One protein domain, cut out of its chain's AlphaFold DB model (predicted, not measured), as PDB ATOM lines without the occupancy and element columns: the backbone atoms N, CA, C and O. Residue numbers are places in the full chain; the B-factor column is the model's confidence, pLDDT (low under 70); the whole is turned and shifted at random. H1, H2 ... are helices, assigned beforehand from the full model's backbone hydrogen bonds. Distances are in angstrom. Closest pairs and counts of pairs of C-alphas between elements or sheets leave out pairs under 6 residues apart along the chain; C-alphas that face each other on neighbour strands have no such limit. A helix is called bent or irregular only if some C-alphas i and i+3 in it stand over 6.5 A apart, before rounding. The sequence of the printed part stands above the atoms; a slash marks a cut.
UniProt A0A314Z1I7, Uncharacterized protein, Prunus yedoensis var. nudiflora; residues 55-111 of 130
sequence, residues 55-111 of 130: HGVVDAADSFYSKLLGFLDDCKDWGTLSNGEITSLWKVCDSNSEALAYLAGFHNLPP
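What this domain is: This is residues 55 to 111 of the 130 residues of an uncharacterized protein of Prunus yedoensis var. nudiflora (UniProt A0A314Z1I7). This is a flat, loose ring of chain with a helix beyond it: H1 makes one side, the short helix H2 lies at the next corner, and residues 57 to 58 beside residues 92 to 93 close the ring through a short parallel pairing. H3 lies past that pairing, at the far end from H1, and the last residues trail off beyond H3. The printed part has 57 residues with three named helices, in the order H1, H2, H3, and no named strand; the class is all helix, though under half of the residues, 28 of 57, are in named elements. The whole is loose, with a radius of gyration of the C-alphas of 13.1 A, and spans 41 by 25 by 11 A.

Where its parts are: The printed part begins at His 55, C-alpha (12.886, 48.246, -11.142), and runs without a named element to Tyr 65. H1 is residues 66 to 77, the longest helix, 17.3 A from first to last C-alpha; it begins at C-alpha 66, (7.913, 46.847, -27.186). H2 follows as residues 85 to 89, five residues, 6.5 A long. H3 is residues 96 to 106, 15.1 A long, and ends at C-alpha 106, (7.986, 41.726, -3.954). Residues 107 to 111 come after it.

How they stand to each other: Residues 57 to 58 are paired with residues 92 to 93 as parallel strands are, in stretches too short to be named. H1 touches no helix. H1 and H2 are near each other, with 5 pairs of C-alphas within 10 A but no pair within 8 A; their closest C-alphas are 8.1 A apart. H1 and H3 are apart. H2 and H3 are apart too, though they follow each other in the chain. Every O i to N i+4 pair is within hydrogen-bond range in H2 and H3, while in H1 6 of 8 are. No helix is bent or irregular.

The domain as a whole: The outline is flat. The two C-alphas farthest apart are those of Trp 78, just after H1, and Pro 111, the last printed residue, at 41.5 A; the C-alphas of His 55 and Pro 111 are 20.8 A apart. The printed part has no cut and is one domain of a chain of 130 residues. The links from H1 to H2, with 7 residues between them, and from H2 to H3, with 6, are both short. The mean pLDDT of the printed part is 80.8, and the model's confidence is low, under 70, at residues 55 to 58, residues 60 to 62 and residue 111.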
ATOM      1  N   HIS A  55      14.091  47.451 -10.925       61.72
ATOM      2  CA  HIS A  55      12.886  48.246 -11.142       61.72
ATOM      3  C   HIS A  55      11.839  47.379 -11.848       61.72
ATOM      4  O   HIS A  55      12.179  46.641 -12.771       61.72
ATOM      5  N   GLY A  56      10.574  47.480 -11.438       56.19
ATOM      6  CA  GLY A  56       9.454  47.065 -12.283       56.19
ATOM      7  C   GLY A  56       9.215  48.121 -13.362       56.19
ATOM      8  O   GLY A  56       9.330  49.314 -13.079       56.19
ATOM      9  N   VAL A  57       8.906  47.690 -14.583       63.00
ATOM     10  CA  VAL A  57       8.518  48.581 -15.682       63.00
ATOM     11  C   VAL A  57       7.037  48.353 -15.944       63.00
ATOM     12  O   VAL A  57       6.600  47.220 -16.138       63.00
ATOM     13  N   VAL A  58       6.259  49.430 -15.926       66.62
ATOM     14  CA  VAL A  58       4.849  49.385 -16.318       66.62
ATOM     15  C   VAL A  58       4.770  49.846 -17.762       66.62
ATOM     16  O   VAL A  58       5.133  50.986 -18.054       66.62
ATOM     17  N   ASP A  59       4.304  48.979 -18.655       70.50
ATOM     18  CA  ASP A  59       3.970  49.362 -20.023       70.50
ATOM     19  C   ASP A  59       2.542  49.921 -20.038       70.50
ATOM     20  O   ASP A  59       1.587  49.294 -20.481       70.50
ATOM     21  N   ALA A  60       2.385  51.101 -19.433       58.62
ATOM     22  CA  ALA A  60       1.083  51.717 -19.183       58.62
ATOM     23  C   ALA A  60       0.389  52.250 -20.454       58.62
ATOM     24  O   ALA A  60      -0.723  52.770 -20.360       58.62
ATOM     25  N   ALA A  61       1.036  52.171 -21.619       56.50
ATOM     26  CA  ALA A  61       0.520  52.678 -22.883       56.50
ATOM     27  C   ALA A  61       0.823  51.677 -24.004       56.50
ATOM     28  O   ALA A  61       1.949  51.646 -24.479       56.50
ATOM     29  N   ASP A  62      -0.170  50.881 -24.409       65.94
ATOM     30  CA  ASP A  62      -0.206  50.025 -25.609       65.94
ATOM     31  C   ASP A  62       1.162  49.665 -26.222       65.94
ATOM     32  O   ASP A  62       1.501  50.086 -27.332       65.94
ATOM     33  N   SER A  63       1.954  48.846 -25.519       75.62
ATOM     34  CA  SER A  63       3.237  48.342 -26.031       75.62
ATOM     35  C   SER A  63       4.279  49.433 -26.335       75.62
ATOM     36  O   SER A  63       5.108  49.266 -27.239       75.62
ATOM     37  N   PHE A  64       4.281  50.552 -25.608       81.56
ATOM     38  CA  PHE A  64       5.197  51.675 -25.825       81.56
ATOM     39  C   PHE A  64       6.662  51.232 -25.766       81.56
ATOM     40  O   PHE A  64       7.490  51.676 -26.568       81.56
ATOM     41  N   TYR A  65       6.984  50.303 -24.864       83.31
ATOM     42  CA  TYR A  65       8.344  49.791 -24.699       83.31
ATOM     43  C   TYR A  65       8.674  48.585 -25.585       83.31
ATOM     44  O   TYR A  65       9.821  48.142 -25.583       83.31
ATOM     45  N   SER A  66       7.736  48.075 -26.389       85.25
ATOM     46  CA  SER A  66       7.913  46.847 -27.186       85.25
ATOM     47  C   SER A  66       9.184  46.825 -28.040       85.25
ATOM     48  O   SER A  66       9.924  45.847 -28.019       85.25
ATOM     49  N   LYS A  67       9.494  47.919 -28.747       89.38
ATOM     50  CA  LYS A  67      10.709  48.019 -29.577       89.38
ATOM     51  C   LYS A  67      11.994  47.991 -28.750       89.38
ATOM     52  O   LYS A  67      12.971  47.380 -29.170       89.38
ATOM     53  N   LEU A  68      11.996  48.646 -27.588       89.00
ATOM     54  CA  LEU A  68      13.138  48.625 -26.673       89.00
ATOM     55  C   LEU A  68      13.328  47.226 -26.082       89.00
ATOM     56  O   LEU A  68      14.452  46.741 -26.012       89.00
ATOM     57  N   LEU A  69      12.235  46.572 -25.686       86.44
ATOM     58  CA  LEU A  69      12.262  45.205 -25.174       86.44
ATOM     59  C   LEU A  69      12.749  44.215 -26.241       86.44
ATOM     60  O   LEU A  69      13.555  43.354 -25.913       86.44
ATOM     61  N   GLY A  70      12.339  44.384 -27.502       87.62
ATOM     62  CA  GLY A  70      12.853  43.605 -28.632       87.62
ATOM     63  C   GLY A  70      14.355  43.804 -28.849       87.62
ATOM     64  O   GLY A  70      15.097  42.835 -28.898       87.62
ATOM     65  N   PHE A  71      14.831  45.052 -28.851       90.62
ATOM     66  CA  PHE A  71      16.269  45.339 -28.939       90.62
ATOM     67  C   PHE A  71      17.076  44.700 -27.794       90.62
ATOM     68  O   PHE A  71      18.179  44.193 -27.997       90.62
ATOM     69  N   LEU A  72      16.540  44.722 -26.573       87.94
ATOM     70  CA  LEU A  72      17.163  44.080 -25.416       87.94
ATOM     71  C   LEU A  72      17.158  42.546 -25.520       87.94
ATOM     72  O   LEU A  72      18.040  41.897 -24.959       87.94
ATOM     73  N   ASP A  73      16.187  41.972 -26.228       86.25
ATOM     74  CA  ASP A  73      16.153  40.549 -26.559       86.25
ATOM     75  C   ASP A  73      17.241  40.194 -27.581       86.25
ATOM     76  O   ASP A  73      18.041  39.302 -27.310       86.25
ATOM     77  N   ASP A  74      17.383  40.981 -28.654       89.06
ATOM     78  CA  ASP A  74      18.456  40.826 -29.651       89.06
ATOM     79  C   ASP A  74      19.855  40.900 -29.003       89.06
ATOM     80  O   ASP A  74      20.796  40.204 -29.390       89.06
ATOM     81  N   CYS A  75      20.003  41.716 -27.953       87.62
ATOM     82  CA  CYS A  75      21.251  41.827 -27.195       87.62
ATOM     83  C   CYS A  75      21.656  40.519 -26.483       87.62
ATOM     84  O   CYS A  75      22.841  40.355 -26.162       87.62
ATOM     85  N   LYS A  76      20.716  39.593 -26.234       84.50
ATOM     86  CA  LYS A  76      21.018  38.246 -25.718       84.50
ATOM     87  C   LYS A  76      21.731  37.415 -26.777       84.50
ATOM     88  O   LYS A  76      22.741  36.781 -26.476       84.50
ATOM     89  N   ASP A  77      21.264  37.490 -28.020       85.25
ATOM     90  CA  ASP A  77      21.857  36.772 -29.151       85.25
ATOM     91  C   ASP A  77      23.254  37.303 -29.493       85.25
ATOM     92  O   ASP A  77      24.129  36.555 -29.929       85.25
ATOM     93  N   TRP A  78      23.505  38.588 -29.233       88.00
ATOM     94  CA  TRP A  78      24.826  39.201 -29.401       88.00
ATOM     95  C   TRP A  78      25.793  38.918 -28.242       88.00
ATOM     96  O   TRP A  78      26.944  39.352 -28.290       88.00
ATOM     97  N   GLY A  79      25.348  38.234 -27.182       84.81
ATOM     98  CA  GLY A  79      26.160  37.938 -25.997       84.81
ATOM     99  C   GLY A  79      26.470  39.155 -25.117       84.81
ATOM    100  O   GLY A  79      27.340  39.079 -24.253       84.81
ATOM    101  N   THR A  80      25.774  40.279 -25.327       84.25
ATOM    102  CA  THR A  80      25.909  41.491 -24.496       84.25
ATOM    103  C   THR A  80      25.114  41.367 -23.194       84.25
ATOM    104  O   THR A  80      25.456  42.005 -22.201       84.25
ATOM    105  N   LEU A  81      24.073  40.529 -23.185       83.81
ATOM    106  CA  LEU A  81      23.264  40.218 -22.010       83.81
ATOM    107  C   LEU A  81      23.185  38.713 -21.793       83.81
ATOM    108  O   LEU A  81      23.032  37.940 -22.739       83.81
ATOM    109  N   SER A  82      23.250  38.295 -20.532       84.12
ATOM    110  CA  SER A  82      23.102  36.886 -20.180       84.12
ATOM    111  C   SER A  82      21.641  36.454 -20.311       84.12
ATOM    112  O   SER A  82      20.706  37.225 -20.061       84.12
ATOM    113  N   ASN A  83      21.422  35.179 -20.635       79.81
ATOM    114  CA  ASN A  83      20.076  34.617 -20.644       79.81
ATOM    115  C   ASN A  83      19.416  34.768 -19.270       79.81
ATOM    116  O   ASN A  83      19.966  34.379 -18.242       79.81
ATOM    117  N   GLY A  84      18.218  35.348 -19.272       79.25
ATOM    118  CA  GLY A  84      17.449  35.609 -18.059       79.25
ATOM    119  C   GLY A  84      17.901  36.826 -17.242       79.25
ATOM    120  O   GLY A  84      17.260  37.138 -16.239       79.25
ATOM    121  N   GLU A  85      18.944  37.554 -17.658       82.62
ATOM    122  CA  GLU A  85      19.459  38.716 -16.921       82.62
ATOM    123  C   GLU A  85      18.396  39.812 -16.794       82.62
ATOM    124  O   GLU A  85      18.047  40.212 -15.685       82.62
ATOM    125  N   ILE A  86      17.773  40.204 -17.908       79.44
ATOM    126  CA  ILE A  86      16.689  41.199 -17.912       79.44
ATOM    127  C   ILE A  86      15.495  40.722 -17.081       79.44
ATOM    128  O   ILE A  86      14.993  41.473 -16.253       79.44
ATOM    129  N   THR A  87      15.060  39.470 -17.240       76.81
ATOM    130  CA  THR A  87      13.893  38.929 -16.517       76.81
ATOM    131  C   THR A  87      14.144  38.760 -15.020       76.81
ATOM    132  O   THR A  87      13.200  38.733 -14.238       76.81
ATOM    133  N   SER A  88      15.410  38.653 -14.599       77.50
ATOM    134  CA  SER A  88      15.791  38.641 -13.181       77.50
ATOM    135  C   SER A  88      15.762  40.035 -12.546       77.50
ATOM    136  O   SER A  88      15.662  40.171 -11.321       77.50
ATOM    137  N   LEU A  89      15.868  41.078 -13.376       79.06
ATOM    138  CA  LEU A  89      15.947  42.463 -12.935       79.06
ATOM    139  C   LEU A  89      14.606  43.187 -13.058       79.06
ATOM    140  O   LEU A  89      14.282  43.984 -12.171       79.06
ATOM    141  N   TRP A  90      13.872  42.950 -14.147       81.25
ATOM    142  CA  TRP A  90      12.677  43.689 -14.543       81.25
ATOM    143  C   TRP A  90      11.476  42.762 -14.713       81.25
ATOM    144  O   TRP A  90      11.564  41.685 -15.301       81.25
ATOM    145  N   LYS A  91      10.324  43.248 -14.260       84.50
ATOM    146  CA  LYS A  91       9.009  42.697 -14.578       84.50
ATOM    147  C   LYS A  91       8.274  43.721 -15.432       84.50
ATOM    148  O   LYS A  91       8.122  44.862 -14.993       84.50
ATOM    149  N   VAL A  92       7.853  43.307 -16.625       85.62
ATOM    150  CA  VAL A  92       6.953  44.080 -17.491       85.62
ATOM    151  C   VAL A  92       5.520  43.771 -17.068       85.62
ATOM    152  O   VAL A  92       5.178  42.598 -16.874       85.62
ATOM    153  N   CYS A  93       4.742  44.826 -16.853       84.44
ATOM    154  CA  CYS A  93       3.332  44.752 -16.485       84.44
ATOM    155  C   CYS A  93       2.497  45.515 -17.510       84.44
ATOM    156  O   CYS A  93       2.844  46.652 -17.832       84.44
ATOM    157  N   ASP A  94       1.373  44.937 -17.922       85.12
ATOM    158  CA  ASP A  94       0.476  45.522 -18.931       85.12
ATOM    159  C   ASP A  94      -0.613  46.408 -18.296       85.12
ATOM    160  O   ASP A  94      -1.460  46.989 -18.970       85.12
ATOM    161  N   SER A  95      -0.635  46.497 -16.962       84.19
ATOM    162  CA  SER A  95      -1.587  47.326 -16.223       84.19
ATOM    163  C   SER A  95      -1.032  47.805 -14.883       84.19
ATOM    164  O   SER A  95      -0.184  47.159 -14.260       84.19
ATOM    165  N   ASN A  96      -1.591  48.908 -14.378       84.69
ATOM    166  CA  ASN A  96      -1.281  49.414 -13.038       84.69
ATOM    167  C   ASN A  96      -1.630  48.397 -11.940       84.69
ATOM    168  O   ASN A  96      -0.908  48.293 -10.953       84.69
ATOM    169  N   SER A  97      -2.712  47.628 -12.102       85.38
ATOM    170  CA  SER A  97      -3.108  46.586 -11.147       85.38
ATOM    171  C   SER A  97      -2.098  45.444 -11.072       85.38
ATOM    172  O   SER A  97      -1.764  45.006  -9.974       85.38
ATOM    173  N   GLU A  98      -1.577  44.987 -12.216       85.62
ATOM    174  CA  GLU A  98      -0.530  43.960 -12.247       85.62
ATOM    175  C   GLU A  98       0.759  44.484 -11.605       85.62
ATOM    176  O   GLU A  98       1.355  43.806 -10.768       85.62
ATOM    177  N   ALA A  99       1.145  45.720 -11.933       84.81
ATOM    178  CA  ALA A  99       2.318  46.366 -11.357       84.81
ATOM    179  C   ALA A  99       2.221  46.500  -9.833       84.81
ATOM    180  O   ALA A  99       3.161  46.152  -9.116       84.81
ATOM    181  N   LEU A 100       1.075  46.959  -9.323       85.00
ATOM    182  CA  LEU A 100       0.825  47.078  -7.887       85.00
ATOM    183  C   LEU A 100       0.853  45.713  -7.193       85.00
ATOM    184  O   LEU A 100       1.481  45.588  -6.144       85.00
ATOM    185  N   ALA A 101       0.226  44.691  -7.780       85.75
ATOM    186  CA  ALA A 101       0.231  43.338  -7.227       85.75
ATOM    187  C   ALA A 101       1.651  42.752  -7.171       85.75
ATOM    188  O   ALA A 101       2.054  42.198  -6.146       85.75
ATOM    189  N   TYR A 102       2.431  42.926  -8.242       85.69
ATOM    190  CA  TYR A 102       3.826  42.495  -8.293       85.69
ATOM    191  C   TYR A 102       4.674  43.189  -7.222       85.69
ATOM    192  O   TYR A 102       5.395  42.523  -6.479       85.69
ATOM    193  N   LEU A 103       4.560  44.515  -7.098       84.06
ATOM    194  CA  LEU A 103       5.302  45.287  -6.099       84.06
ATOM    195  C   LEU A 103       4.899  44.915  -4.667       84.06
ATOM    196  O   LEU A 103       5.772  44.782  -3.809       84.06
ATOM    197  N   ALA A 104       3.605  44.708  -4.406       85.75
ATOM    198  CA  ALA A 104       3.120  44.283  -3.097       85.75
ATOM    199  C   ALA A 104       3.708  42.922  -2.699       85.75
ATOM    200  O   ALA A 104       4.233  42.789  -1.594       85.75
ATOM    201  N   GLY A 105       3.704  41.947  -3.614       84.62
ATOM    202  CA  GLY A 105       4.338  40.645  -3.392       84.62
ATOM    203  C   GLY A 105       5.851  40.753  -3.192       84.62
ATOM    204  O   GLY A 105       6.390  40.192  -2.243       84.62
ATOM    205  N   PHE A 106       6.536  41.534  -4.031       83.94
ATOM    206  CA  PHE A 106       7.986  41.726  -3.954       83.94
ATOM    207  C   PHE A 106       8.437  42.339  -2.619       83.94
ATOM    208  O   PHE A 106       9.441  41.922  -2.041       83.94
ATOM    209  N   HIS A 107       7.683  43.314  -2.108       83.25
ATOM    210  CA  HIS A 107       7.957  43.961  -0.825       83.25
ATOM    211  C   HIS A 107       7.323  43.246   0.377       83.25
ATOM    212  O   HIS A 107       7.496  43.710   1.503       83.25
ATOM    213  N   ASN A 108       6.632  42.118   0.167       87.00
ATOM    214  CA  ASN A 108       5.881  41.387   1.193       87.00
ATOM    215  C   ASN A 108       4.894  42.285   1.962       87.00
ATOM    216  O   ASN A 108       4.776  42.208   3.185       87.00
ATOM    217  N   LEU A 109       4.208  43.176   1.242       82.31
ATOM    218  CA  LEU A 109       3.209  44.067   1.820       82.31
ATOM    219  C   LEU A 109       1.896  43.313   2.070       82.31
ATOM    220  O   LEU A 109       1.528  42.435   1.284       82.31
ATOM    221  N   PRO A 110       1.158  43.661   3.138       77.62
ATOM    222  CA  PRO A 110      -0.177  43.124   3.350       77.62
ATOM    223  C   PRO A 110      -1.116  43.535   2.202       77.62
ATOM    224  O   PRO A 110      -0.887  44.568   1.562       77.62
ATOM    225  N   PRO A 111      -2.189  42.764   1.946       65.25
ATOM    226  CA  PRO A 111      -3.187  43.121   0.946       65.25
ATOM    227  C   PRO A 111      -3.739  44.533   1.200       65.25
ATOM    228  O   PRO A 111      -3.865  44.927   2.367       65.25
TER     229      PRO A 111